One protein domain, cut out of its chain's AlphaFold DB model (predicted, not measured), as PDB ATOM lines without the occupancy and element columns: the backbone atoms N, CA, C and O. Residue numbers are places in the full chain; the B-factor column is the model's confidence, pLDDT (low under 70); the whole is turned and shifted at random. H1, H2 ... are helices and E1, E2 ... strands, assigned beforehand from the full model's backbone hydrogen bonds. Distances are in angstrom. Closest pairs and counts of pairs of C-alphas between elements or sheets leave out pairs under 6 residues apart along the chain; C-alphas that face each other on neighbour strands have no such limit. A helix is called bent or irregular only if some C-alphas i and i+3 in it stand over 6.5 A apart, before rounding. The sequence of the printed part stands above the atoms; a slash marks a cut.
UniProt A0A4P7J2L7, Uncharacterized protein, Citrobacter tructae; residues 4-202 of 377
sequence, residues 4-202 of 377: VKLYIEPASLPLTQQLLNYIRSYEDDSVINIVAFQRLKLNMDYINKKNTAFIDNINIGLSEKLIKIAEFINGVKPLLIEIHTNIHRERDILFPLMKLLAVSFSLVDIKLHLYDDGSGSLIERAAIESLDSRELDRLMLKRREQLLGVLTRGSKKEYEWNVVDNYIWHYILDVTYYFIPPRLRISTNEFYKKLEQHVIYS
ATOM      1  N   VAL A   4      69.448 129.224  91.028       98.00
ATOM      2  CA  VAL A   4      69.280 130.120  89.876       98.00
ATOM      3  C   VAL A   4      68.174 131.116  90.181       98.00
ATOM      4  O   VAL A   4      67.062 130.712  90.506       98.00
ATOM      5  N   LYS A   5      68.469 132.408  90.041       98.06
ATOM      6  CA  LYS A   5      67.478 133.484  90.117       98.06
ATOM      7  C   LYS A   5      67.257 134.068  88.733       98.06
ATOM      8  O   LYS A   5      68.197 134.553  88.105       98.06
ATOM      9  N   LEU A   6      66.026 134.010  88.251       97.81
ATOM     10  CA  LEU A   6      65.609 134.589  86.985       97.81
ATOM     11  C   LEU A   6      64.793 135.850  87.253       97.81
ATOM     12  O   LEU A   6      63.740 135.778  87.876       97.81
ATOM     13  N   TYR A   7      65.250 136.978  86.726       96.19
ATOM     14  CA  TYR A   7      64.534 138.247  86.726       96.19
ATOM     15  C   TYR A   7      64.084 138.544  85.304       96.19
ATOM     16  O   TYR A   7      64.917 138.811  84.436       96.19
ATOM     17  N   ILE A   8      62.781 138.472  85.052       95.44
ATOM     18  CA  ILE A   8      62.199 138.670  83.729       95.44
ATOM     19  C   ILE A   8      61.107 139.733  83.801       95.44
ATOM     20  O   ILE A   8      60.064 139.535  84.412       95.44
ATOM     21  N   GLU A   9      61.364 140.892  83.191       91.50
ATOM     22  CA  GLU A   9      60.489 142.051  83.368       91.50
ATOM     23  C   GLU A   9      60.396 142.935  82.114       91.50
ATOM     24  O   GLU A   9      61.351 143.642  81.758       91.50
ATOM     25  N   PRO A  10      59.233 142.932  81.437       84.50
ATOM     26  CA  PRO A  10      58.970 143.837  80.326       84.50
ATOM     27  C   PRO A  10      58.412 145.204  80.767       84.50
ATOM     28  O   PRO A  10      58.470 146.165  79.998       84.50
ATOM     29  N   ALA A  11      57.845 145.324  81.971       85.31
ATOM     30  CA  ALA A  11      57.254 146.565  82.467       85.31
ATOM     31  C   ALA A  11      58.240 147.374  83.323       85.31
ATOM     32  O   ALA A  11      59.437 147.106  83.361       85.31
ATOM     33  N   SER A  12      57.745 148.452  83.934       83.06
ATOM     34  CA  SER A  12      58.567 149.393  84.708       83.06
ATOM     35  C   SER A  12      58.417 149.220  86.215       83.06
ATOM     36  O   SER A  12      59.412 149.313  86.930       83.06
ATOM     37  N   LEU A  13      57.194 148.952  86.686       84.44
ATOM     38  CA  LEU A  13      56.856 148.977  88.107       84.44
ATOM     39  C   LEU A  13      57.677 147.967  88.935       84.44
ATOM     40  O   LEU A  13      58.277 148.373  89.935       84.44
ATOM     41  N   PRO A  14      57.807 146.691  88.522       85.31
ATOM     42  CA  PRO A  14      58.524 145.696  89.323       85.31
ATOM     43  C   PRO A  14      60.043 145.880  89.357       85.31
ATOM     44  O   PRO A  14      60.711 145.355  90.252       85.31
ATOM     45  N   LEU A  15      60.605 146.608  88.383       87.94
ATOM     46  CA  LEU A  15      62.043 146.613  88.108       87.94
ATOM     47  C   LEU A  15      62.872 147.026  89.317       87.94
ATOM     48  O   LEU A  15      63.879 146.390  89.608       87.94
ATOM     49  N   THR A  16      62.455 148.060  90.047       84.75
ATOM     50  CA  THR A  16      63.217 148.553  91.201       84.75
ATOM     51  C   THR A  16      63.331 147.493  92.303       84.75
ATOM     52  O   THR A  16      64.392 147.339  92.910       84.75
ATOM     53  N   GLN A  17      62.268 146.721  92.542       86.31
ATOM     54  CA  GLN A  17      62.262 145.662  93.556       86.31
ATOM     55  C   GLN A  17      63.052 144.434  93.097       86.31
ATOM     56  O   GLN A  17      63.807 143.858  93.882       86.31
ATOM     57  N   GLN A  18      62.926 144.059  91.822       91.25
ATOM     58  CA  GLN A  18      63.721 142.979  91.238       91.25
ATOM     59  C   GLN A  18      65.215 143.314  91.263       91.25
ATOM     60  O   GLN A  18      66.025 142.485  91.668       91.25
ATOM     61  N   LEU A  19      65.580 144.557  90.935       90.19
ATOM     62  CA  LEU A  19      66.955 145.034  91.025       90.19
ATOM     63  C   LEU A  19      67.508 144.984  92.445       90.19
ATOM     64  O   LEU A  19      68.656 144.588  92.625       90.19
ATOM     65  N   LEU A  20      66.708 145.350  93.449       87.06
ATOM     66  CA  LEU A  20      67.116 145.229  94.847       87.06
ATOM     67  C   LEU A  20      67.420 143.772  95.216       87.06
ATOM     68  O   LEU A  20      68.440 143.486  95.840       87.06
ATOM     69  N   ASN A  21      66.552 142.844  94.823       90.56
ATOM     70  CA  ASN A  21      66.787 141.427  95.076       90.56
ATOM     71  C   ASN A  21      68.058 140.930  94.357       90.56
ATOM     72  O   ASN A  21      68.886 140.256  94.971       90.56
ATOM     73  N   TYR A  22      68.265 141.351  93.107       92.44
ATOM     74  CA  TYR A  22      69.462 141.037  92.328       92.44
ATOM     75  C   TYR A  22      70.747 141.515  93.020       92.44
ATOM     76  O   TYR A  22      71.652 140.718  93.262       92.44
ATOM     77  N   ILE A  23      70.835 142.786  93.428       89.94
ATOM     78  CA  ILE A  23      72.070 143.320  94.031       89.94
ATOM     79  C   ILE A  23      72.407 142.723  95.404       89.94
ATOM     80  O   ILE A  23      73.524 142.888  95.885       89.94
ATOM     81  N   ARG A  24      71.470 142.023  96.048       88.56
ATOM     82  CA  ARG A  24      71.737 141.281  97.288       88.56
ATOM     83  C   ARG A  24      72.376 139.917  97.040       88.56
ATOM     84  O   ARG A  24      72.909 139.332  97.975       88.56
ATOM     85  N   SER A  25      72.336 139.425  95.804       89.12
ATOM     86  CA  SER A  25      72.875 138.115  95.415       89.12
ATOM     87  C   SER A  25      73.915 138.176  94.291       89.12
ATOM     88  O   SER A  25      74.546 137.170  93.989       89.12
ATOM     89  N   TYR A  26      74.157 139.343  93.686       86.12
ATOM     90  CA  TYR A  26      75.089 139.474  92.559       86.12
ATOM     91  C   TYR A  26      76.558 139.156  92.903       86.12
ATOM     92  O   TYR A  26      77.325 138.809  92.012       86.12
ATOM     93  N   GLU A  27      76.955 139.245  94.176       86.44
ATOM     94  CA  GLU A  27      78.294 138.870  94.669       86.44
ATOM     95  C   GLU A  27      78.343 137.442  95.253       86.44
ATOM     96  O   GLU A  27      79.408 136.994  95.670       86.44
ATOM     97  N   ASP A  28      77.219 136.719  95.292       90.12
ATOM     98  CA  ASP A  28      77.147 135.368  95.854       90.12
ATOM     99  C   ASP A  28      77.479 134.310  94.788       90.12
ATOM    100  O   ASP A  28      76.704 134.063  93.863       90.12
ATOM    101  N   ASP A  29      78.630 133.650  94.937       89.31
ATOM    102  CA  ASP A  29      79.096 132.586  94.034       89.31
ATOM    103  C   ASP A  29      78.205 131.327  94.046       89.31
ATOM    104  O   ASP A  29      78.318 130.464  93.167       89.31
ATOM    105  N   SER A  30      77.320 131.191  95.039       92.56
ATOM    106  CA  SER A  30      76.328 130.116  95.109       92.56
ATOM    107  C   SER A  30      75.057 130.411  94.301       92.56
ATOM    108  O   SER A  30      74.254 129.503  94.062       92.56
ATOM    109  N   VAL A  31      74.899 131.644  93.814       95.25
ATOM    110  CA  VAL A  31      73.740 132.095  93.044       95.25
ATOM    111  C   VAL A  31      74.151 132.418  91.613       95.25
ATOM    112  O   VAL A  31      75.092 133.168  91.379       95.25
ATOM    113  N   ILE A  32      73.415 131.878  90.643       95.50
ATOM    114  CA  ILE A  32      73.494 132.284  89.237       95.50
ATOM    115  C   ILE A  32      72.286 133.163  88.929       95.50
ATOM    116  O   ILE A  32      71.144 132.741  89.097       95.50
ATOM    117  N   ASN A  33      72.539 134.372  88.447       95.56
ATOM    118  CA  ASN A  33      71.514 135.335  88.078       95.56
ATOM    119  C   ASN A  33      71.287 135.315  86.565       95.56
ATOM    120  O   ASN A  33      72.236 135.339  85.784       95.56
ATOM    121  N   ILE A  34      70.029 135.322  86.142       95.38
ATOM    122  CA  ILE A  34      69.621 135.545  84.757       95.38
ATOM    123  C   ILE A  34      68.770 136.810  84.753       95.38
ATOM    124  O   ILE A  34      67.710 136.840  85.370       95.38
ATOM    125  N   VAL A  35      69.237 137.864  84.088       94.00
ATOM    126  CA  VAL A  35      68.568 139.170  84.047       94.00
ATOM    127  C   VAL A  35      68.071 139.434  82.631       94.00
ATOM    128  O   VAL A  35      68.869 139.541  81.701       94.00
ATOM    129  N   ALA A  36      66.754 139.541  82.467       92.88
ATOM    130  CA  ALA A  36      66.070 139.694  81.190       92.88
ATOM    131  C   ALA A  36      65.058 140.850  81.251       92.88
ATOM    132  O   ALA A  36      63.864 140.650  81.484       92.88
ATOM    133  N   PHE A  37      65.538 142.077  81.045       90.31
ATOM    134  CA  PHE A  37      64.707 143.283  81.104       90.31
ATOM    135  C   PHE A  37      64.478 143.894  79.725       90.31
ATOM    136  O   PHE A  37      65.286 143.739  78.810       90.31
ATOM    137  N   GLN A  38      63.359 144.607  79.572       85.56
ATOM    138  CA  GLN A  38      63.065 145.366  78.352       85.56
ATOM    139  C   GLN A  38      63.368 146.861  78.498       85.56
ATOM    140  O   GLN A  38      64.051 147.441  77.660       85.56
ATOM    141  N   ARG A  39      62.786 147.509  79.514       80.44
ATOM    142  CA  ARG A  39      62.695 148.979  79.569       80.44
ATOM    143  C   ARG A  39      63.908 149.653  80.190       80.44
ATOM    144  O   ARG A  39      64.194 150.800  79.861       80.44
ATOM    145  N   LEU A  40      64.595 148.958  81.091       84.56
ATOM    146  CA  LEU A  40      65.710 149.513  81.838       84.56
ATOM    147  C   LEU A  40      67.035 149.062  81.242       84.56
ATOM    148  O   LEU A  40      67.359 147.876  81.233       84.56
ATOM    149  N   LYS A  41      67.812 150.042  80.786       84.38
ATOM    150  CA  LYS A  41      69.195 149.831  80.373       84.38
ATOM    151  C   LYS A  41      70.075 149.765  81.603       84.38
ATOM    152  O   LYS A  41      70.080 150.680  82.426       84.38
ATOM    153  N   LEU A  42      70.830 148.686  81.701       87.00
ATOM    154  CA  LEU A  42      71.750 148.471  82.797       87.00
ATOM    155  C   LEU A  42      73.186 148.729  82.348       87.00
ATOM    156  O   LEU A  42      73.547 148.533  81.187       87.00
ATOM    157  N   ASN A  43      74.013 149.167  83.286       88.25
ATOM    158  CA  ASN A  43      75.432 149.362  83.076       88.25
ATOM    159  C   ASN A  43      76.146 148.004  83.060       88.25
ATOM    160  O   ASN A  43      76.291 147.350  84.098       88.25
ATOM    161  N   MET A  44      76.615 147.599  81.880       83.81
ATOM    162  CA  MET A  44      77.261 146.302  81.680       83.81
ATOM    163  C   MET A  44      78.565 146.144  82.469       83.81
ATOM    164  O   MET A  44      78.886 145.017  82.843       83.81
ATOM    165  N   ASP A  45      79.249 147.234  82.830       83.44
ATOM    166  CA  ASP A  45      80.458 147.180  83.667       83.44
ATOM    167  C   ASP A  45      80.161 146.627  85.073       83.44
ATOM    168  O   ASP A  45      81.029 146.046  85.728       83.44
ATOM    169  N   TYR A  46      78.916 146.779  85.538       78.06
ATOM    170  CA  TYR A  46      78.463 146.300  86.846       78.06
ATOM    171  C   TYR A  46      77.725 144.958  86.778       78.06
ATOM    172  O   TYR A  46      77.647 144.265  87.791       78.06
ATOM    173  N   ILE A  47      77.213 144.572  85.605       76.44
ATOM    174  CA  ILE A  47      76.430 143.338  85.415       76.44
ATOM    175  C   ILE A  47      77.241 142.182  84.869       76.44
ATOM    176  O   ILE A  47      76.915 141.039  85.174       76.44
ATOM    177  N   ASN A  48      78.294 142.448  84.098       68.50
ATOM    178  CA  ASN A  48      79.110 141.407  83.484       68.50
ATOM    179  C   ASN A  48      80.057 140.755  84.513       68.50
ATOM    180  O   ASN A  48      81.282 140.867  84.447       68.50
ATOM    181  N   LYS A  49      79.462 140.122  85.526       71.88
ATOM    182  CA  LYS A  49      80.109 139.324  86.563       71.88
ATOM    183  C   LYS A  49      79.987 137.846  86.211       71.88
ATOM    184  O   LYS A  49      79.100 137.431  85.474       71.88
ATOM    185  N   LYS A  50      80.880 137.035  86.780       71.81
ATOM    186  CA  LYS A  50      81.007 135.600  86.482       71.81
ATOM    187  C   LYS A  50      79.711 134.801  86.701       71.81
ATOM    188  O   LYS A  50      79.534 133.763  86.073       71.81
ATOM    189  N   ASN A  51      78.834 135.262  87.587       88.00
ATOM    190  CA  ASN A  51      77.601 134.590  87.984       88.00
ATOM    191  C   ASN A  51      76.325 135.224  87.399       88.00
ATOM    192  O   ASN A  51      75.236 134.837  87.819       88.00
ATOM    193  N   THR A  52      76.421 136.150  86.436       91.56
ATOM    194  CA  THR A  52      75.245 136.788  85.823       91.56
ATOM    195  C   THR A  52      75.210 136.590  84.310       91.56
ATOM    196  O   THR A  52      76.143 136.951  83.598       91.56
ATOM    197  N   ALA A  53      74.094 136.066  83.806       91.00
ATOM    198  CA  ALA A  53      73.741 136.066  82.393       91.00
ATOM    199  C   ALA A  53      72.743 137.199  82.112       91.00
ATOM    200  O   ALA A  53      71.721 137.313  82.788       91.00
ATOM    201  N   PHE A  54      73.021 138.023  81.105       89.38
ATOM    202  CA  PHE A  54      72.137 139.113  80.693       89.38
ATOM    203  C   PHE A  54      71.492 138.811  79.339       89.38
ATOM    204  O   PHE A  54      72.169 138.390  78.400       89.38
ATOM    205  N   ILE A  55      70.184 139.044  79.238       88.25
ATOM    206  CA  ILE A  55      69.395 138.876  78.020       88.25
ATOM    207  C   ILE A  55      68.771 140.222  77.682       88.25
ATOM    208  O   ILE A  55      67.851 140.687  78.355       88.25
ATOM    209  N   ASP A  56      69.255 140.830  76.606       79.56
ATOM    210  CA  ASP A  56      68.733 142.111  76.149       79.56
ATOM    211  C   ASP A  56      67.326 141.965  75.543       79.56
ATOM    212  O   ASP A  56      67.027 140.996  74.832       79.56
ATOM    213  N   ASN A  57      66.469 142.949  75.821       81.69
ATOM    214  CA  ASN A  57      65.134 143.146  75.257       81.69
ATOM    215  C   ASN A  57      64.281 141.869  75.149       81.69
ATOM    216  O   ASN A  57      64.042 141.342  74.057       81.69
ATOM    217  N   ILE A  58      63.808 141.365  76.289       85.00
ATOM    218  CA  ILE A  58      63.116 140.071  76.386       85.00
ATOM    219  C   ILE A  58      61.910 139.895  75.439       85.00
ATOM    220  O   ILE A  58      61.667 138.784  74.977       85.00
ATOM    221  N   ASN A  59      61.206 140.968  75.065       83.12
ATOM    222  CA  ASN A  59      60.026 140.871  74.198       83.12
ATOM    223  C   ASN A  59      60.342 140.484  72.747       83.12
ATOM    224  O   ASN A  59      59.492 139.908  72.067       83.12
ATOM    225  N   ILE A  60      61.541 140.788  72.246       85.31
ATOM    226  CA  ILE A  60      61.929 140.392  70.888       85.31
ATOM    227  C   ILE A  60      62.318 138.915  70.902       85.31
ATOM    228  O   ILE A  60      63.311 138.551  71.534       85.31
ATOM    229  N   GLY A  61      61.557 138.077  70.191       89.69
ATOM    230  CA  GLY A  61      61.788 136.631  70.151       89.69
ATOM    231  C   GLY A  61      61.490 135.942  71.486       89.69
ATOM    232  O   GLY A  61      62.195 135.005  71.853       89.69
ATOM    233  N   LEU A  62      60.479 136.424  72.225       92.88
ATOM    234  CA  LEU A  62      60.153 135.978  73.584       92.88
ATOM    235  C   LEU A  62      60.150 134.448  73.722       92.88
ATOM    236  O   LEU A  62      60.897 133.915  74.537       92.88
ATOM    237  N   SER A  63      59.396 133.730  72.885       93.62
ATOM    238  CA  SER A  63      59.300 132.264  72.953       93.62
ATOM    239  C   SER A  63      60.657 131.565  72.815       93.62
ATOM    240  O   SER A  63      60.968 130.660  73.585       93.62
ATOM    241  N   GLU A  64      61.496 132.003  71.873       95.19
ATOM    242  CA  GLU A  64      62.838 131.445  71.665       95.19
ATOM    243  C   GLU A  64      63.759 131.738  72.855       95.19
ATOM    244  O   GLU A  64      64.557 130.890  73.257       95.19
ATOM    245  N   LYS A  65      63.639 132.932  73.449       95.38
ATOM    246  CA  LYS A  65      64.389 133.307  74.652       95.38
ATOM    247  C   LYS A  65      63.963 132.479  75.860       95.38
ATOM    248  O   LYS A  65      64.839 132.015  76.580       95.38
ATOM    249  N   LEU A  66      62.665 132.236  76.056       96.62
ATOM    250  CA  LEU A  66      62.171 131.378  77.139       96.62
ATOM    251  C   LEU A  66      62.693 129.940  77.009       96.62
ATOM    252  O   LEU A  66      63.112 129.359  78.008       96.62
ATOM    253  N   ILE A  67      62.747 129.395  75.786       96.31
ATOM    254  CA  ILE A  67      63.349 128.077  75.519       96.31
ATOM    255  C   ILE A  67      64.826 128.072  75.920       96.31
ATOM    256  O   ILE A  67      65.233 127.236  76.723       96.31
ATOM    257  N   LYS A  68      65.615 129.046  75.448       96.19
ATOM    258  CA  LYS A  68      67.047 129.148  75.783       96.19
ATOM    259  C   LYS A  68      67.298 129.333  77.280       96.19
ATOM    260  O   LYS A  68      68.257 128.779  77.810       96.19
ATOM    261  N   ILE A  69      66.450 130.100  77.968       97.00
ATOM    262  CA  ILE A  69      66.507 130.258  79.428       97.00
ATOM    263  C   ILE A  69      66.288 128.901  80.101       97.00
ATOM    264  O   ILE A  69      67.095 128.504  80.940       97.00
ATOM    265  N   ALA A  70      65.244 128.162  79.719       97.38
ATOM    266  CA  ALA A  70      64.968 126.848  80.291       97.38
ATOM    267  C   ALA A  70      66.100 125.843  80.012       97.38
ATOM    268  O   ALA A  70      66.529 125.137  80.921       97.38
ATOM    269  N   GLU A  71      66.641 125.815  78.791       96.81
ATOM    270  CA  GLU A  71      67.801 124.991  78.422       96.81
ATOM    271  C   GLU A  71      69.038 125.326  79.262       96.81
ATOM    272  O   GLU A  71      69.713 124.423  79.761       96.81
ATOM    273  N   PHE A  72      69.314 126.616  79.473       96.12
ATOM    274  CA  PHE A  72      70.410 127.061  80.330       96.12
ATOM    275  C   PHE A  72      70.216 126.588  81.778       96.12
ATOM    276  O   PHE A  72      71.134 126.010  82.363       96.12
ATOM    277  N   ILE A  73      69.017 126.765  82.344       97.12
ATOM    278  CA  ILE A  73      68.688 126.318  83.706       97.12
ATOM    279  C   ILE A  73      68.836 124.789  83.823       97.12
ATOM    280  O   ILE A  73      69.468 124.305  84.766       97.12
ATOM    281  N   ASN A  74      68.352 124.030  82.835       95.62
ATOM    282  CA  ASN A  74      68.518 122.572  82.752       95.62
ATOM    283  C   ASN A  74      69.996 122.153  82.716       95.62
ATOM    284  O   ASN A  74      70.369 121.155  83.332       95.62
ATOM    285  N   GLY A  75      70.845 122.909  82.016       94.94
ATOM    286  CA  GLY A  75      72.290 122.677  81.975       94.94
ATOM    287  C   GLY A  75      72.980 122.928  83.318       94.94
ATOM    288  O   GLY A  75      73.883 122.182  83.695       94.94
ATOM    289  N   VAL A  76      72.534 123.944  84.067       94.25
ATOM    290  CA  VAL A  76      73.060 124.279  85.401       94.25
ATOM    291  C   VAL A  76      72.668 123.239  86.455       94.25
ATOM    292  O   VAL A  76      73.466 122.983  87.360       94.25
ATOM    293  N   LYS A  77      71.471 122.647  86.337       94.50
ATOM    294  CA  LYS A  77      70.867 121.730  87.326       94.50
ATOM    295  C   LYS A  77      70.864 122.315  88.751       94.50
ATOM    296  O   LYS A  77      71.477 121.734  89.652       94.50
ATOM    297  N   PRO A  78      70.249 123.494  88.964       96.56
ATOM    298  CA  PRO A  78      70.156 124.080  90.294       96.56
ATOM    299  C   PRO A  78      69.290 123.228  91.226       96.56
ATOM    300  O   PRO A  78      68.455 122.448  90.775       96.56
ATOM    301  N   LEU A  79      69.481 123.416  92.532       95.75
ATOM    302  CA  LEU A  79      68.608 122.825  93.554       95.75
ATOM    303  C   LEU A  79      67.379 123.691  93.846       95.75
ATOM    304  O   LEU A  79      66.422 123.206  94.429       95.75
ATOM    305  N   LEU A  80      67.433 124.971  93.481       97.81
ATOM    306  CA  LEU A  80      66.347 125.923  93.655       97.81
ATOM    307  C   LEU A  80      66.335 126.893  92.476       97.81
ATOM    308  O   LEU A  80      67.385 127.416  92.083       97.81
ATOM    309  N   ILE A  81      65.145 127.147  91.943       98.56
ATOM    310  CA  ILE A  81      64.894 128.146  90.908       98.56
ATOM    311  C   ILE A  81      63.970 129.209  91.497       98.56
ATOM    312  O   ILE A  81      62.836 128.911  91.854       98.56
ATOM    313  N   GLU A  82      64.430 130.453  91.574       98.56
ATOM    314  CA  GLU A  82      63.592 131.602  91.925       98.56
ATOM    315  C   GLU A  82      63.238 132.373  90.650       98.56
ATOM    316  O   GLU A  82      64.126 132.801  89.912       98.56
ATOM    317  N   ILE A  83      61.947 132.561  90.378       98.44
ATOM    318  CA  ILE A  83      61.455 133.304  89.214       98.44
ATOM    319  C   ILE A  83      60.793 134.589  89.697       98.44
ATOM    320  O   ILE A  83      59.756 134.562  90.356       98.44
ATOM    321  N   HIS A  84      61.386 135.716  89.328       97.56
ATOM    322  CA  HIS A  84      60.902 137.061  89.580       97.56
ATOM    323  C   HIS A  84      60.300 137.621  88.294       97.56
ATOM    324  O   HIS A  84      61.021 137.848  87.321       97.56
ATOM    325  N   THR A  85      58.982 137.829  88.277       95.88
ATOM    326  CA  THR A  85      58.276 138.322  87.088       95.88
ATOM    327  C   THR A  85      57.032 139.121  87.441       95.88
ATOM    328  O   THR A  85      56.453 139.005  88.520       95.88
ATOM    329  N   ASN A  86      56.591 139.913  86.481       93.12
ATOM    330  CA  ASN A  86      55.307 140.582  86.485       93.12
ATOM    331  C   ASN A  86      54.131 139.586  86.495       93.12
ATOM    332  O   ASN A  86      54.079 138.677  85.663       93.12
ATOM    333  N   ILE A  87      53.164 139.788  87.389       93.25
ATOM    334  CA  ILE A  87      51.975 138.943  87.533       93.25
ATOM    335  C   ILE A  87      51.045 139.011  86.314       93.25
ATOM    336  O   ILE A  87      50.437 138.013  85.939       93.25
ATOM    337  N   HIS A  88      50.969 140.169  85.655       91.12
ATOM    338  CA  HIS A  88      50.126 140.380  84.477       91.12
ATOM    339  C   HIS A  88      50.684 139.667  83.234       91.12
ATOM    340  O   HIS A  88      49.987 139.494  82.237       91.12
ATOM    341  N   ARG A  89      51.943 139.214  83.306       90.75
ATOM    342  CA  ARG A  89      52.647 138.470  82.252       90.75
ATOM    343  C   ARG A  89      52.552 136.958  82.421       90.75
ATOM    344  O   ARG A  89      53.443 136.204  82.027       90.75
ATOM    345  N   GLU A  90      51.474 136.499  83.048       91.62
ATOM    346  CA  GLU A  90      51.242 135.075  83.256       91.62
ATOM    347  C   GLU A  90      51.224 134.328  81.914       91.62
ATOM    348  O   GLU A  90      51.945 133.343  81.747       91.62
ATOM    349  N   ARG A  91      50.470 134.852  80.939       91.31
ATOM    350  CA  ARG A  91      50.131 134.137  79.701       91.31
ATOM    351  C   ARG A  91      51.310 133.986  78.758       91.31
ATOM    352  O   ARG A  91      51.462 132.966  78.090       91.31
ATOM    353  N   ASP A  92      52.085 135.054  78.644       91.75
ATOM    354  CA  ASP A  92      53.157 135.224  77.673       91.75
ATOM    355  C   ASP A  92      54.528 134.852  78.247       91.75
ATOM    356  O   ASP A  92      55.400 134.440  77.483       91.75
ATOM    357  N   ILE A  93      54.717 134.935  79.571       94.88
ATOM    358  CA  ILE A  93      56.008 134.673  80.221       94.88
ATOM    359  C   ILE A  93      55.937 133.494  81.188       94.88
ATOM    360  O   ILE A  93      56.592 132.473  80.960       94.88
ATOM    361  N   LEU A  94      55.175 133.626  82.277       95.81
ATOM    362  CA  LEU A  94      55.266 132.690  83.399       95.81
ATOM    363  C   LEU A  94      54.795 131.290  83.008       95.81
ATOM    364  O   LEU A  94      55.535 130.327  83.183       95.81
ATOM    365  N   PHE A  95      53.592 131.160  82.456       94.75
ATOM    366  CA  PHE A  95      53.020 129.864  82.114       94.75
ATOM    367  C   PHE A  95      53.847 129.111  81.052       94.75
ATOM    368  O   PHE A  95      54.183 127.944  81.295       94.75
ATOM    369  N   PRO A  96      54.262 129.727  79.922       94.44
ATOM    370  CA  PRO A  96      55.151 129.072  78.963       94.44
ATOM    371  C   PRO A  96      56.481 128.622  79.575       94.44
ATOM    372  O   PRO A  96      56.914 127.495  79.326       94.44
ATOM    373  N   LEU A  97      57.110 129.456  80.411       96.56
ATOM    374  CA  LEU A  97      58.358 129.101  81.086       96.56
ATOM    375  C   LEU A  97      58.161 127.949  82.080       96.56
ATOM    376  O   LEU A  97      58.941 126.997  82.080       96.56
ATOM    377  N   MET A  98      57.100 127.992  82.888       95.81
ATOM    378  CA  MET A  98      56.782 126.935  83.849       95.81
ATOM    379  C   MET A  98      56.542 125.594  83.158       95.81
ATOM    380  O   MET A  98      57.003 124.570  83.656       95.81
ATOM    381  N   LYS A  99      55.902 125.582  81.980       93.44
ATOM    382  CA  LYS A  99      55.761 124.356  81.177       93.44
ATOM    383  C   LYS A  99      57.101 123.772  80.741       93.44
ATOM    384  O   LYS A  99      57.213 122.554  80.670       93.44
ATOM    385  N   LEU A 100      58.088 124.610  80.424       94.94
ATOM    386  CA  LEU A 100      59.423 124.149  80.037       94.94
ATOM    387  C   LEU A 100      60.194 123.603  81.247       94.94
ATOM    388  O   LEU A 100      60.824 122.551  81.153       94.94
ATOM    389  N   LEU A 101      60.120 124.292  82.389       96.12
ATOM    390  CA  LEU A 101      60.854 123.924  83.603       96.12
ATOM    391  C   LEU A 101      60.266 122.697  84.310       96.12
ATOM    392  O   LEU A 101      61.025 121.837  84.751       96.12
ATOM    393  N   ALA A 102      58.938 122.558  84.355       94.06
ATOM    394  CA  ALA A 102      58.260 121.436  85.015       94.06
ATOM    395  C   ALA A 102      58.571 120.060  84.388       94.06
ATOM    396  O   ALA A 102      58.301 119.028  84.995       94.06
ATOM    397  N   VAL A 103      59.161 120.027  83.185       92.06
ATOM    398  CA  VAL A 103      59.654 118.789  82.553       92.06
ATOM    399  C   VAL A 103      60.891 118.242  83.268       92.06
ATOM    400  O   VAL A 103      61.096 117.032  83.300       92.06
ATOM    401  N   SER A 104      61.733 119.128  83.803       93.62
ATOM    402  CA  SER A 104      63.061 118.776  84.326       93.62
ATOM    403  C   SER A 104      63.208 119.014  85.826       93.62
ATOM    404  O   SER A 104      64.112 118.450  86.439       93.62
ATOM    405  N   PHE A 105      62.327 119.821  86.417       95.06
ATOM    406  CA  PHE A 105      62.379 120.204  87.823       95.06
ATOM    407  C   PHE A 105      61.071 119.893  88.533       95.06
ATOM    408  O   PHE A 105      59.983 120.038  87.970       95.06
ATOM    409  N   SER A 106      61.185 119.494  89.799       94.50
ATOM    410  CA  SER A 106      60.022 119.368  90.662       94.50
ATOM    411  C   SER A 106      59.454 120.749  90.965       94.50
ATOM    412  O   SER A 106      60.193 121.707  91.177       94.50
ATOM    413  N   LEU A 107      58.129 120.844  91.045       94.62
ATOM    414  CA  LEU A 107      57.444 122.094  91.375       94.62
ATOM    415  C   LEU A 107      57.850 122.622  92.766       94.62
ATOM    416  O   LEU A 107      57.884 123.827  92.970       94.62
ATOM    417  N   VAL A 108      58.236 121.749  93.704       94.25
ATOM    418  CA  VAL A 108      58.708 122.172  95.040       94.25
ATOM    419  C   VAL A 108      60.076 122.861  95.021       94.25
ATOM    420  O   VAL A 108      60.400 123.571  95.967       94.25
ATOM    421  N   ASP A 109      60.854 122.686  93.948       95.94
ATOM    422  CA  ASP A 109      62.175 123.302  93.769       95.94
ATOM    423  C   ASP A 109      62.081 124.639  93.006       95.94
ATOM    424  O   ASP A 109      63.100 125.230  92.638       95.94
ATOM    425  N   ILE A 110      60.859 125.117  92.735       98.06
ATOM    426  CA  ILE A 110      60.592 126.374  92.038       98.06
ATOM    427  C   ILE A 110      59.827 127.315  92.967       98.06
ATOM    428  O   ILE A 110      58.742 127.000  93.458       98.06
ATOM    429  N   LYS A 111      60.378 128.513  93.147       98.38
ATOM    430  CA  LYS A 111      59.783 129.607  93.905       98.38
ATOM    431  C   LYS A 111      59.406 130.754  92.981       98.38
ATOM    432  O   LYS A 111      60.201 131.151  92.127       98.38
ATOM    433  N   LEU A 112      58.218 131.322  93.177       98.44
ATOM    434  CA  LEU A 112      57.753 132.476  92.413       98.44
ATOM    435  C   LEU A 112      57.712 133.750  93.256       98.44
ATOM    436  O   LEU A 112      57.214 133.775  94.380       98.44
ATOM    437  N   HIS A 113      58.167 134.835  92.646       97.56
ATOM    438  CA  HIS A 113      58.067 136.199  93.132       97.56
ATOM    439  C   HIS A 113      57.301 137.010  92.080       97.56
ATOM    440  O   HIS A 113      57.850 137.361  91.033       97.56
ATOM    441  N   LEU A 114      56.012 137.248  92.334       96.38
ATOM    442  CA  LEU A 114      55.076 137.813  91.360       96.38
ATOM    443  C   LEU A 114      54.724 139.252  91.722       96.38
ATOM    444  O   LEU A 114      54.143 139.495  92.775       96.38
ATOM    445  N   TYR A 115      55.074 140.196  90.855       94.00
ATOM    446  CA  TYR A 115      54.947 141.630  91.113       94.00
ATOM    447  C   TYR A 115      53.786 142.245  90.342       94.00
ATOM    448  O   TYR A 115      53.587 141.924  89.172       94.00
ATOM    449  N   ASP A 116      53.053 143.162  90.970       91.31
ATOM    450  CA  ASP A 116      52.034 143.951  90.279       91.31
ATOM    451  C   ASP A 116      52.609 144.731  89.084       91.31
ATOM    452  O   ASP A 116      53.677 145.335  89.168       91.31
ATOM    453  N   ASP A 117      51.858 144.772  87.982       85.56
ATOM    454  CA  ASP A 117      52.203 145.554  86.783       85.56
ATOM    455  C   ASP A 117      51.906 147.051  86.963       85.56
ATOM    456  O   ASP A 117      52.522 147.921  86.344       85.56
ATOM    457  N   GLY A 118      50.916 147.352  87.809       87.88
ATOM    458  CA  GLY A 118      50.301 148.665  87.905       87.88
ATOM    459  C   GLY A 118      48.780 148.587  87.936       87.88
ATOM    460  O   GLY A 118      48.190 147.720  88.578       87.88
ATOM    461  N   SER A 119      48.128 149.487  87.196       87.25
ATOM    462  CA  SER A 119      46.666 149.551  87.114       87.25
ATOM    463  C   SER A 119      46.035 148.288  86.526       87.25
ATOM    464  O   SER A 119      44.905 147.977  86.889       87.25
ATOM    465  N   GLY A 120      46.744 147.541  85.667       89.44
ATOM    466  CA  GLY A 120      46.263 146.267  85.119       89.44
ATOM    467  C   GLY A 120      45.917 145.266  86.222       89.44
ATOM    468  O   GLY A 120      44.779 144.814  86.309       89.44
ATOM    469  N   SER A 121      46.851 145.021  87.144       90.88
ATOM    470  CA  SER A 121      46.638 144.133  88.294       90.88
ATOM    471  C   SER A 121      45.502 144.618  89.207       90.88
ATOM    472  O   SER A 121      44.718 143.814  89.705       90.88
ATOM    473  N   LEU A 122      45.345 145.937  89.387       90.00
ATOM    474  CA  LEU A 122      44.244 146.506  90.180       90.00
ATOM    475  C   LEU A 122      42.871 146.293  89.526       90.00
ATOM    476  O   LEU A 122      41.902 146.003  90.231       90.00
ATOM    477  N   ILE A 123      42.789 146.423  88.198       90.88
ATOM    478  CA  ILE A 123      41.575 146.155  87.412       90.88
ATOM    479  C   ILE A 123      41.202 144.675  87.512       90.88
ATOM    480  O   ILE A 123      40.050 144.351  87.792       90.88
ATOM    481  N   GLU A 124      42.175 143.778  87.336       92.50
ATOM    482  CA  GLU A 124      41.970 142.332  87.461       92.50
ATOM    483  C   GLU A 124      41.445 141.951  88.844       92.50
ATOM    484  O   GLU A 124      40.422 141.276  88.949       92.50
ATOM    485  N   ARG A 125      42.094 142.430  89.913       91.06
ATOM    486  CA  ARG A 125      41.636 142.170  91.282       91.06
ATOM    487  C   ARG A 125      40.238 142.713  91.524       91.06
ATOM    488  O   ARG A 125      39.412 142.008  92.087       91.06
ATOM    489  N   ALA A 126      39.929 143.919  91.046       89.31
ATOM    490  CA  ALA A 126      38.587 144.474  91.184       89.31
ATOM    491  C   ALA A 126      37.521 143.629  90.468       89.31
ATOM    492  O   ALA A 126      36.416 143.498  90.992       89.31
ATOM    493  N   ALA A 127      37.854 143.033  89.319       90.19
ATOM    494  CA  ALA A 127      36.973 142.096  88.636       90.19
ATOM    495  C   ALA A 127      36.801 140.792  89.438       90.19
ATOM    496  O   ALA A 127      35.678 140.319  89.589       90.19
ATOM    497  N   ILE A 128      37.872 140.240  90.016       93.12
ATOM    498  CA  ILE A 128      37.812 139.008  90.825       93.12
ATOM    499  C   ILE A 128      37.033 139.225  92.129       93.12
ATOM    500  O   ILE A 128      36.207 138.399  92.504       93.12
ATOM    501  N   GLU A 129      37.250 140.353  92.801       89.75
ATOM    502  CA  GLU A 129      36.551 140.729  94.034       89.75
ATOM    503  C   GLU A 129      35.033 140.849  93.854       89.75
ATOM    504  O   GLU A 129      34.304 140.749  94.840       89.75
ATOM    505  N   SER A 130      34.568 141.097  92.622       88.62
ATOM    506  CA  SER A 130      33.141 141.209  92.301       88.62
ATOM    507  C   SER A 130      32.413 139.860  92.236       88.62
ATOM    508  O   SER A 130      31.184 139.839  92.192       88.62
ATOM    509  N   LEU A 131      33.151 138.746  92.242       91.75
ATOM    510  CA  LEU A 131      32.584 137.400  92.229       91.75
ATOM    511  C   LEU A 131      32.004 137.032  93.600       91.75
ATOM    512  O   LEU A 131      32.537 137.413  94.645       91.75
ATOM    513  N   ASP A 132      30.944 136.220  93.599       92.31
ATOM    514  CA  ASP A 132      30.456 135.603  94.832       92.31
ATOM    515  C   ASP A 132      31.522 134.670  95.429       92.31
ATOM    516  O   ASP A 132      32.230 133.965  94.712       92.31
ATOM    517  N   SER A 133      31.601 134.621  96.761       91.75
ATOM    518  CA  SER A 133      32.586 133.807  97.487       91.75
ATOM    519  C   SER A 133      32.599 132.326  97.073       91.75
ATOM    520  O   SER A 133      33.671 131.760  96.861       91.75
ATOM    521  N   ARG A 134      31.428 131.699  96.888       92.81
ATOM    522  CA  ARG A 134      31.338 130.282  96.498       92.81
ATOM    523  C   ARG A 134      31.732 130.084  95.041       92.81
ATOM    524  O   ARG A 134      32.310 129.056  94.684       92.81
ATOM    525  N   GLU A 135      31.395 131.050  94.190       94.06
ATOM    526  CA  GLU A 135      31.801 131.039  92.790       94.06
ATOM    527  C   GLU A 135      33.321 131.164  92.657       94.06
ATOM    528  O   GLU A 135      33.928 130.370  91.933       94.06
ATOM    529  N   LEU A 136      33.923 132.093  93.403       95.25
ATOM    530  CA  LEU A 136      35.365 132.295  93.468       95.25
ATOM    531  C   LEU A 136      36.089 131.018  93.908       95.25
ATOM    532  O   LEU A 136      37.011 130.581  93.222       95.25
ATOM    533  N   ASP A 137      35.640 130.383  94.996       94.69
ATOM    534  CA  ASP A 137      36.211 129.127  95.501       94.69
ATOM    535  C   ASP A 137      36.225 128.038  94.433       94.69
ATOM    536  O   ASP A 137      37.263 127.442  94.124       94.69
ATOM    537  N   ARG A 138      35.056 127.795  93.831       95.44
ATOM    538  CA  ARG A 138      34.898 126.779  92.793       95.44
ATOM    539  C   ARG A 138      35.787 127.083  91.590       95.44
ATOM    540  O   ARG A 138      36.371 126.164  91.016       95.44
ATOM    541  N   LEU A 139      35.870 128.354  91.198       96.00
ATOM    542  CA  LEU A 139      36.687 128.787  90.074       96.00
ATOM    543  C   LEU A 139      38.173 128.563  90.372       96.00
ATOM    544  O   LEU A 139      38.821 127.848  89.614       96.00
ATOM    545  N   MET A 140      38.702 129.076  91.485       96.25
ATOM    546  CA  MET A 140      40.119 128.935  91.843       96.25
ATOM    547  C   MET A 140      40.545 127.465  91.975       96.25
ATOM    548  O   MET A 140      41.590 127.089  91.447       96.25
ATOM    549  N   LEU A 141      39.724 126.608  92.598       95.00
ATOM    550  CA  LEU A 141      40.012 125.172  92.711       95.00
ATOM    551  C   LEU A 141      40.040 124.478  91.345       95.00
ATOM    552  O   LEU A 141      41.000 123.774  91.030       95.00
ATOM    553  N   LYS A 142      39.034 124.728  90.497       95.12
ATOM    554  CA  LYS A 142      38.994 124.176  89.136       95.12
ATOM    555  C   LYS A 142      40.208 124.625  88.322       95.12
ATOM    556  O   LYS A 142      40.811 123.822  87.614       95.12
ATOM    557  N   ARG A 143      40.569 125.908  88.411       94.94
ATOM    558  CA  ARG A 143      41.716 126.472  87.695       94.94
ATOM    559  C   ARG A 143      43.039 125.893  88.187       94.94
ATOM    560  O   ARG A 143      43.872 125.527  87.363       94.94
ATOM    561  N   ARG A 144      43.193 125.695  89.500       94.25
ATOM    562  CA  ARG A 144      44.347 125.001  90.094       94.25
ATOM    563  C   ARG A 144      44.504 123.591  89.531       94.25
ATOM    564  O   ARG A 144      45.600 123.225  89.121       94.25
ATOM    565  N   GLU A 145      43.433 122.797  89.509       92.88
ATOM    566  CA  GLU A 145      43.474 121.427  88.977       92.88
ATOM    567  C   GLU A 145      43.865 121.399  87.497       92.88
ATOM    568  O   GLU A 145      44.675 120.567  87.081       92.88
ATOM    569  N   GLN A 146      43.327 122.332  86.705       92.38
ATOM    570  CA  GLN A 146      43.676 122.481  85.293       92.38
ATOM    571  C   GLN A 146      45.155 122.841  85.114       92.38
ATOM    572  O   GLN A 146      45.846 122.180  84.340       92.38
ATOM    573  N   LEU A 147      45.646 123.840  85.854       92.50
ATOM    574  CA  LEU A 147      47.036 124.286  85.796       92.50
ATOM    575  C   LEU A 147      47.999 123.164  86.213       92.50
ATOM    576  O   LEU A 147      48.907 122.815  85.459       92.50
ATOM    577  N   LEU A 148      47.753 122.517  87.357       92.12
ATOM    578  CA  LEU A 148      48.561 121.391  87.832       92.12
ATOM    579  C   LEU A 148      48.553 120.227  86.831       92.12
ATOM    580  O   LEU A 148      49.593 119.614  86.580       92.12
ATOM    581  N   GLY A 149      47.396 119.931  86.236       90.25
ATOM    582  CA  GLY A 149      47.250 118.884  85.231       90.25
ATOM    583  C   GLY A 149      48.081 119.131  83.973       90.25
ATOM    584  O   GLY A 149      48.578 118.167  83.400       90.25
ATOM    585  N   VAL A 150      48.264 120.390  83.564       89.81
ATOM    586  CA  VAL A 150      49.089 120.763  82.399       89.81
ATOM    587  C   VAL A 150      50.585 120.774  82.723       89.81
ATOM    588  O   VAL A 150      51.389 120.466  81.847       89.81
ATOM    589  N   LEU A 151      50.963 121.095  83.963       90.44
ATOM    590  CA  LEU A 151      52.367 121.110  84.389       90.44
ATOM    591  C   LEU A 151      52.920 119.709  84.700       90.44
ATOM    592  O   LEU A 151      54.094 119.458  84.458       90.44
ATOM    593  N   THR A 152      52.100 118.794  85.230       84.38
ATOM    594  CA  THR A 152      52.568 117.477  85.732       84.38
ATOM    595  C   THR A 152      52.307 116.309  84.794       84.38
ATOM    596  O   THR A 152      53.019 115.307  84.805       84.38
ATOM    597  N   ARG A 153      51.257 116.401  83.985       67.12
ATOM    598  CA  ARG A 153      50.941 115.426  82.946       67.12
ATOM    599  C   ARG A 153      51.191 116.197  81.670       67.12
ATOM    600  O   ARG A 153      50.702 117.314  81.576       67.12
ATOM    601  N   GLY A 154      51.928 115.654  80.701       59.50
ATOM    602  CA  GLY A 154      52.134 116.272  79.379       59.50
ATOM    603  C   GLY A 154      50.833 116.384  78.565       59.50
ATOM    604  O   GLY A 154      50.753 115.935  77.425       59.50
ATOM    605  N   SER A 155      49.778 116.901  79.192       59.41
ATOM    606  CA  SER A 155      48.430 117.070  78.711       59.41
ATOM    607  C   SER A 155      48.496 117.916  77.457       59.41
ATOM    608  O   SER A 155      48.959 119.054  77.472       59.41
ATOM    609  N   LYS A 156      47.988 117.343  76.370       59.03
ATOM    610  CA  LYS A 156      47.786 118.050  75.106       59.03
ATOM    611  C   LYS A 156      46.544 118.946  75.130       59.03
ATOM    612  O   LYS A 156      46.246 119.560  74.115       59.03
ATOM    613  N   LYS A 157      45.788 118.991  76.239       64.50
ATOM    614  CA  LYS A 157      44.647 119.906  76.350       64.50
ATOM    615  C   LYS A 157      45.160 121.339  76.389       64.50
ATOM    616  O   LYS A 157      46.050 121.651  77.178       64.50
ATOM    617  N   GLU A 158      44.575 122.181  75.548       68.31
ATOM    618  CA  GLU A 158      44.839 123.612  75.559       68.31
ATOM    619  C   GLU A 158      44.457 124.197  76.922       68.31
ATOM    620  O   GLU A 158      43.388 123.915  77.472       68.31
ATOM    621  N   TYR A 159      45.379 124.967  77.494       81.62
ATOM    622  CA  TYR A 159      45.134 125.761  78.686       81.62
ATOM    623  C   TYR A 159      44.651 127.132  78.231       81.62
ATOM    624  O   TYR A 159      45.433 127.940  77.736       81.62
ATOM    625  N   GLU A 160      43.353 127.373  78.361       87.31
ATOM    626  CA  GLU A 160      42.781 128.696  78.141       87.31
ATOM    627  C   GLU A 160      42.864 129.484  79.441       87.31
ATOM    628  O   GLU A 160      42.287 129.059  80.442       87.31
ATOM    629  N   TRP A 161      43.569 130.612  79.432       91.00
ATOM    630  CA  TRP A 161      43.741 131.458  80.609       91.00
ATOM    631  C   TRP A 161      42.451 132.121  81.084       91.00
ATOM    632  O   TRP A 161      41.656 132.627  80.290       91.00
ATOM    633  N   ASN A 162      42.351 132.254  82.396       92.94
ATOM    634  CA  ASN A 162      41.399 133.048  83.140       92.94
ATOM    635  C   ASN A 162      42.144 134.021  84.071       92.94
ATOM    636  O   ASN A 162      43.199 133.698  84.598       92.94
ATOM    637  N   VAL A 163      41.560 135.188  84.340       92.69
ATOM    638  CA  VAL A 163      42.180 136.217  85.188       92.69
ATOM    639  C   VAL A 163      42.569 135.722  86.586       92.69
ATOM    640  O   VAL A 163      43.543 136.203  87.157       92.69
ATOM    641  N   VAL A 164      41.862 134.727  87.140       95.19
ATOM    642  CA  VAL A 164      42.234 134.161  88.447       95.19
ATOM    643  C   VAL A 164      43.544 133.374  88.405       95.19
ATOM    644  O   VAL A 164      44.149 133.182  89.454       95.19
ATOM    645  N   ASP A 165      44.003 132.928  87.232       95.25
ATOM    646  CA  ASP A 165      45.227 132.128  87.099       95.25
ATOM    647  C   ASP A 165      46.471 132.888  87.552       95.25
ATOM    648  O   ASP A 165      47.398 132.307  88.115       95.25
ATOM    649  N   ASN A 166      46.434 134.212  87.423       95.69
ATOM    650  CA  ASN A 166      47.436 135.117  87.966       95.69
ATOM    651  C   ASN A 166      47.624 134.928  89.490       95.69
ATOM    652  O   ASN A 166      48.703 135.187  90.019       95.69
ATOM    653  N   TYR A 167      46.611 134.417  90.203       96.31
ATOM    654  CA  TYR A 167      46.517 134.418  91.667       96.31
ATOM    655  C   TYR A 167      46.329 133.027  92.306       96.31
ATOM    656  O   TYR A 167      46.060 132.945  93.500       96.31
ATOM    657  N   ILE A 168      46.484 131.924  91.561       96.44
ATOM    658  CA  ILE A 168      46.334 130.546  92.100       96.44
ATOM    659  C   ILE A 168      47.657 129.802  92.321       96.44
ATOM    660  O   ILE A 168      47.652 128.679  92.825       96.44
ATOM    661  N   TRP A 169      48.790 130.392  91.937       97.12
ATOM    662  CA  TRP A 169      50.099 129.732  91.976       97.12
ATOM    663  C   TRP A 169      50.505 129.222  93.366       97.12
ATOM    664  O   TRP A 169      51.114 128.159  93.466       97.12
ATOM    665  N   HIS A 170      50.116 129.919  94.436       96.38
ATOM    666  CA  HIS A 170      50.394 129.515  95.821       96.38
ATOM    667  C   HIS A 170      49.749 128.179  96.228       96.38
ATOM    668  O   HIS A 170      50.168 127.554  97.197       96.38
ATOM    669  N   TYR A 171      48.753 127.692  95.481       95.50
ATOM    670  CA  TYR A 171      48.202 126.351  95.691       95.50
ATOM    671  C   TYR A 171      49.070 125.220  95.118       95.50
ATOM    672  O   TYR A 171      48.709 124.041  95.256       95.50
ATOM    673  N   ILE A 172      50.139 125.568  94.398       94.56
ATOM    674  CA  ILE A 172      50.984 124.647  93.631       94.56
ATOM    675  C   ILE A 172      52.466 124.797  94.012       94.56
ATOM    676  O   ILE A 172      53.175 123.795  94.046       94.56
ATOM    677  N   LEU A 173      52.924 126.021  94.290       95.94
ATOM    678  CA  LEU A 173      54.331 126.393  94.474       95.94
ATOM    679  C   LEU A 173      54.515 127.240  95.740       95.94
ATOM    680  O   LEU A 173      53.546 127.786  96.270       95.94
ATOM    681  N   ASP A 174      55.766 127.421  96.172       97.56
ATOM    682  CA  ASP A 174      56.115 128.529  97.068       97.56
ATOM    683  C   ASP A 174      56.020 129.846  96.283       97.56
ATOM    684  O   ASP A 174      56.695 130.031  95.266       97.56
ATOM    685  N   VAL A 175      55.146 130.751  96.727       97.94
ATOM    686  CA  VAL A 175      54.848 132.002  96.027       97.94
ATOM    687  C   VAL A 175      54.812 133.165  96.998       97.94
ATOM    688  O   VAL A 175      54.186 133.103  98.055       97.94
ATOM    689  N   THR A 176      55.441 134.261  96.586       97.25
ATOM    690  CA  THR A 176      55.268 135.584  97.176       97.25
ATOM    691  C   THR A 176      54.665 136.529  96.140       97.25
ATOM    692  O   THR A 176      55.249 136.748  95.078       97.25
ATOM    693  N   TYR A 177      53.508 137.100  96.459       95.38
ATOM    694  CA  TYR A 177      52.848 138.140  95.680       95.38
ATOM    695  C   TYR A 177      53.223 139.521  96.225       95.38
ATOM    696  O   TYR A 177      53.002 139.814  97.396       95.38
ATOM    697  N   TYR A 178      53.769 140.377  95.374       92.69
ATOM    698  CA  TYR A 178      54.190 141.739  95.690       92.69
ATOM    699  C   TYR A 178      53.127 142.721  95.203       92.69
ATOM    700  O   TYR A 178      53.124 143.129  94.037       92.69
ATOM    701  N   PHE A 179      52.189 143.052  96.090       90.62
ATOM    702  CA  PHE A 179      51.030 143.877  95.758       90.62
ATOM    703  C   PHE A 179      51.277 145.351  96.035       90.62
ATOM    704  O   PHE A 179      51.862 145.715  97.052       90.62
ATOM    705  N   ILE A 180      50.748 146.213  95.172       86.12
ATOM    706  CA  ILE A 180      50.608 147.638  95.468       86.12
ATOM    707  C   ILE A 180      49.728 147.767  96.724       86.12
ATOM    708  O   ILE A 180      48.631 147.190  96.752       86.12
ATOM    709  N   PRO A 181      50.187 148.478  97.772       77.75
ATOM    710  CA  PRO A 181      49.423 148.652  98.994       77.75
ATOM    711  C   PRO A 181      48.111 149.380  98.695       77.75
ATOM    712  O   PRO A 181      48.070 150.318  97.895       77.75
ATOM    713  N   PRO A 182      47.013 148.969  99.333       72.94
ATOM    714  CA  PRO A 182      45.776 149.716  99.242       72.94
ATOM    715  C   PRO A 182      45.876 150.978 100.123       72.94
ATOM    716  O   PRO A 182      46.323 150.916 101.265       72.94
ATOM    717  N   ARG A 183      45.377 152.130  99.657       72.31
ATOM    718  CA  ARG A 183      45.304 153.349 100.501       72.31
ATOM    719  C   ARG A 183      44.209 153.288 101.572       72.31
ATOM    720  O   ARG A 183      44.101 154.159 102.431       72.31
ATOM    721  N   LEU A 184      43.348 152.279 101.497       64.88
ATOM    722  CA  LEU A 184      42.338 151.952 102.493       64.88
ATOM    723  C   LEU A 184      42.528 150.503 102.908       64.88
ATOM    724  O   LEU A 184      42.944 149.680 102.101       64.88
ATOM    725  N   ARG A 185      42.192 150.177 104.156       57.84
ATOM    726  CA  ARG A 185      42.265 148.802 104.653       57.84
ATOM    727  C   ARG A 185      41.529 147.877 103.677       57.84
ATOM    728  O   ARG A 185      40.343 148.092 103.417       57.84
ATOM    729  N   ILE A 186      42.250 146.902 103.116       61.06
ATOM    730  CA  ILE A 186      41.662 145.907 102.220       61.06
ATOM    731  C   ILE A 186      40.481 145.260 102.938       61.06
ATOM    732  O   ILE A 186      40.530 144.944 104.129       61.06
ATOM    733  N   SER A 187      39.390 145.177 102.187       57.56
ATOM    734  CA  SER A 187      38.107 144.652 102.614       57.56
ATOM    735  C   SER A 187      38.242 143.248 103.200       57.56
ATOM    736  O   SER A 187      39.155 142.491 102.880       57.56
ATOM    737  N   THR A 188      37.253 142.838 103.987       66.62
ATOM    738  CA  THR A 188      37.043 141.444 104.408       66.62
ATOM    739  C   THR A 188      36.691 140.509 103.234       66.62
ATOM    740  O   THR A 188      36.040 139.485 103.455       66.62
ATOM    741  N   ASN A 189      37.045 140.871 101.993       86.25
ATOM    742  CA  ASN A 189      36.733 140.119 100.786       86.25
ATOM    743  C   ASN A 189      37.514 138.802 100.764       86.25
ATOM    744  O   ASN A 189      38.686 138.729 101.136       86.25
ATOM    745  N   GLU A 190      36.822 137.758 100.330       89.81
ATOM    746  CA  GLU A 190      37.308 136.386 100.362       89.81
ATOM    747  C   GLU A 190      38.545 136.168  99.478       89.81
ATOM    748  O   GLU A 190      39.429 135.402  99.847       89.81
ATOM    749  N   PHE A 191      38.672 136.898  98.367       91.81
ATOM    750  CA  PHE A 191      39.850 136.842  97.502       91.81
ATOM    751  C   PHE A 191      41.139 137.203  98.250       91.81
ATOM    752  O   PHE A 191      42.102 136.438  98.225       91.81
ATOM    753  N   TYR A 192      41.159 138.329  98.971       89.44
ATOM    754  CA  TYR A 192      42.357 138.756  99.698       89.44
ATOM    755  C   TYR A 192      42.680 137.853 100.884       89.44
ATOM    756  O   TYR A 192      43.854 137.573 101.108       89.44
ATOM    757  N   LYS A 193      41.669 137.336 101.594       90.00
ATOM    758  CA  LYS A 193      41.888 136.383 102.697       90.00
ATOM    759  C   LYS A 193      42.646 135.138 102.246       90.00
ATOM    760  O   LYS A 193      43.498 134.642 102.971       90.00
ATOM    761  N   LYS A 194      42.368 134.642 101.036       91.50
ATOM    762  CA  LYS A 194      43.071 133.475 100.477       91.50
ATOM    763  C   LYS A 194      44.539 133.747 100.167       91.50
ATOM    764  O   LYS A 194      45.347 132.827 100.200       91.50
ATOM    765  N   LEU A 195      44.873 134.995  99.855       92.25
ATOM    766  CA  LEU A 195      46.210 135.411  99.439       92.25
ATOM    767  C   LEU A 195      47.050 135.969 100.593       92.25
ATOM    768  O   LEU A 195      48.263 136.029 100.456       92.25
ATOM    769  N   GLU A 196      46.433 136.366 101.709       89.62
ATOM    770  CA  GLU A 196      47.045 137.178 102.771       89.62
ATOM    771  C   GLU A 196      48.400 136.639 103.256       89.62
ATOM    772  O   GLU A 196      49.366 137.393 103.337       89.62
ATOM    773  N   GLN A 197      48.518 135.327 103.482       92.06
ATOM    774  CA  GLN A 197      49.768 134.701 103.943       92.06
ATOM    775  C   GLN A 197      50.895 134.672 102.890       92.06
ATOM    776  O   GLN A 197      52.042 134.383 103.214       92.06
ATOM    777  N   HIS A 198      50.563 134.937 101.627       95.38
ATOM    778  CA  HIS A 198      51.478 134.929 100.488       95.38
ATOM    779  C   HIS A 198      51.764 136.338  99.961       95.38
ATOM    780  O   HIS A 198      52.512 136.481  98.995       95.38
ATOM    781  N   VAL A 199      51.157 137.376 100.542       92.62
ATOM    782  CA  VAL A 199      51.251 138.750 100.044       92.62
ATOM    783  C   VAL A 199      52.242 139.559 100.870       92.62
ATOM    784  O   VAL A 199      52.167 139.627 102.093       92.62
ATOM    785  N   ILE A 200      53.136 140.247 100.169       89.56
ATOM    786  CA  ILE A 200      53.904 141.372 100.688       89.56
ATOM    787  C   ILE A 200      53.380 142.622  99.992       89.56
ATOM    788  O   ILE A 200      53.385 142.713  98.765       89.56
ATOM    789  N   TYR A 201      52.939 143.602 100.774       85.69
ATOM    790  CA  TYR A 201      52.583 144.899 100.219       85.69
ATOM    791  C   TYR A 201      53.851 145.695  99.929       85.69
ATOM    792  O   TYR A 201      54.598 146.093 100.825       85.69
ATOM    793  N   SER A 202      54.100 145.891  98.645       73.19
ATOM    794  CA  SER A 202      55.253 146.586  98.119       73.19
ATOM    795  C   SER A 202      55.103 148.090  98.279       73.19
ATOM    796  O   SER A 202      54.477 148.759  97.461       73.19
TER     797      SER A 202
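AT A GLANCE: This is residues 4 to 202 of the 377 residues of an uncharacterized protein of Citrobacter tructae (UniProt A0A4P7J2L7). A twisted sheet of seven parallel strands forms a slab with helices on both faces, H3 and H4 over one face, touching each other at a steep tilt, and H1 over the other. Towards the E6 and E7 end of the sheet, a cluster of H5, H6, H7 and H8 extends the body, with the long H6 reaching from H8 back to the last part of H4. The printed part has 199 residues, in the order E1 H1 E2 H2 E3 H3 E4 H4 E5 H5 H6 H7 E6 H8 E7; the sheet's order is E3 E2 E1 E4 E5 E6 E7. The class is mixed, helices and strands. The whole is compact, with a radius of gyration of the C-alphas of 16.9 A and spans of 52 by 42 by 29 A.

IN THESE COORDINATES: The strands are E3, residues 52 to 56; E2, 31 to 37, 18.7 A long; E1, 4 to 9, 16.2 A; E4, 80 to 86, 19.7 A; E5, 110 to 115, 16.3 A; E6, 174 to 179, 16.2 A; and E7, 199 to 201. The helices are H1, residues 15 to 23; H2, 44 to 47; H3, 62 to 76, 21.0 A; H4, 87 to 101, 17.9 A; H5, 119 to 129; H6, 133 to 152, 28.4 A; H7, 163 to 167; and H8, 190 to 198. E1 begins at C-alpha 4 (69.280, 130.120, 89.876), H6 begins at C-alpha 133 (32.586, 133.807, 97.487), and E7 ends at C-alpha 201 (52.583, 144.899, 100.219). H4 and H8 are irregular: C-alphas 88 and 91 are 7.9 A apart, and C-alphas 194 and 197 are 7.6 A apart.

HOW THE PARTS SIT: E1 and E4 are parallel at 7 degrees, with N 6 and O 82 within hydrogen-bond range at 2.8 A. E4 and E5 are parallel at 20 degrees, with N 113 and O 83 at 2.8 A. At the edge strands, N 53 of E3 and O 33 of E2 are 2.8 A apart, and N 200 of E7 and O 177 of E6 are 2.8 A apart. Strand-helix-strand units, parallel neighbour strands with helices between, are E1 H1 E2, E2 H2 E3, E4 H4 E5 and E6 H8 E7, each with a right-handed crossover, and E5 H5 H6 H7 E6. E3 H3 E4 is a split unit, also right-handed, with E2 and E1 between its strands. Three layers result from H3 and H4 on one face and H1 on the other. H1 is over E1 and E4 at a height of 8.2 A; H3 is over E2 and E1 at 9.8 A. H4 is over E4 at 9.0 A. H8, on the same face as H4, is over none of the strands. H2 and H7 only graze the sheet; H5, only just, and H6 are not on it. H4 is the hub: it touches H3 at a steep tilt of 46 degrees, the same way, closest at the C-alphas of Leu 66 and Leu 97, 5.9 A. H4 touches H7, closest at the C-alphas of Ile 87 and Asn 166, 6.0 A. H4 and H6 only just touch, only at their ends, with 3 pairs of C-alphas within 8 A, the closest those of Lys 99 and Leu 151, 5.7 A. H6 touches H7 with residues 139 to 144 alone, closest at the C-alphas of Met 140 and Val 164, 6.6 A. H5 and H8 only just touch, only at their ends, with 3 pairs of C-alphas within 8 A, the closest those of Glu 129 and Phe 191, 6.2 A. H1 and H4 are apart. Every O i to N i+4 pair is within hydrogen-bond range in H1, H3, H5 and H6; the count is 7 of 11 in H4, 0 of 1 in H7, with 1 of 2 O i to N i+3 pairs, and 2 of 5 in H8, with 4 of 6, while H2 is too short for such a pair.

THE WHOLE: The C-alphas of Asp 45 and Arg 134, 53.5 A apart, are the two farthest apart. The printed part has no cut, and no link is long. The mean pLDDT of the printed part is 89.6; residue 48, residues 153 to 158 and residues 184 to 188 are under 70.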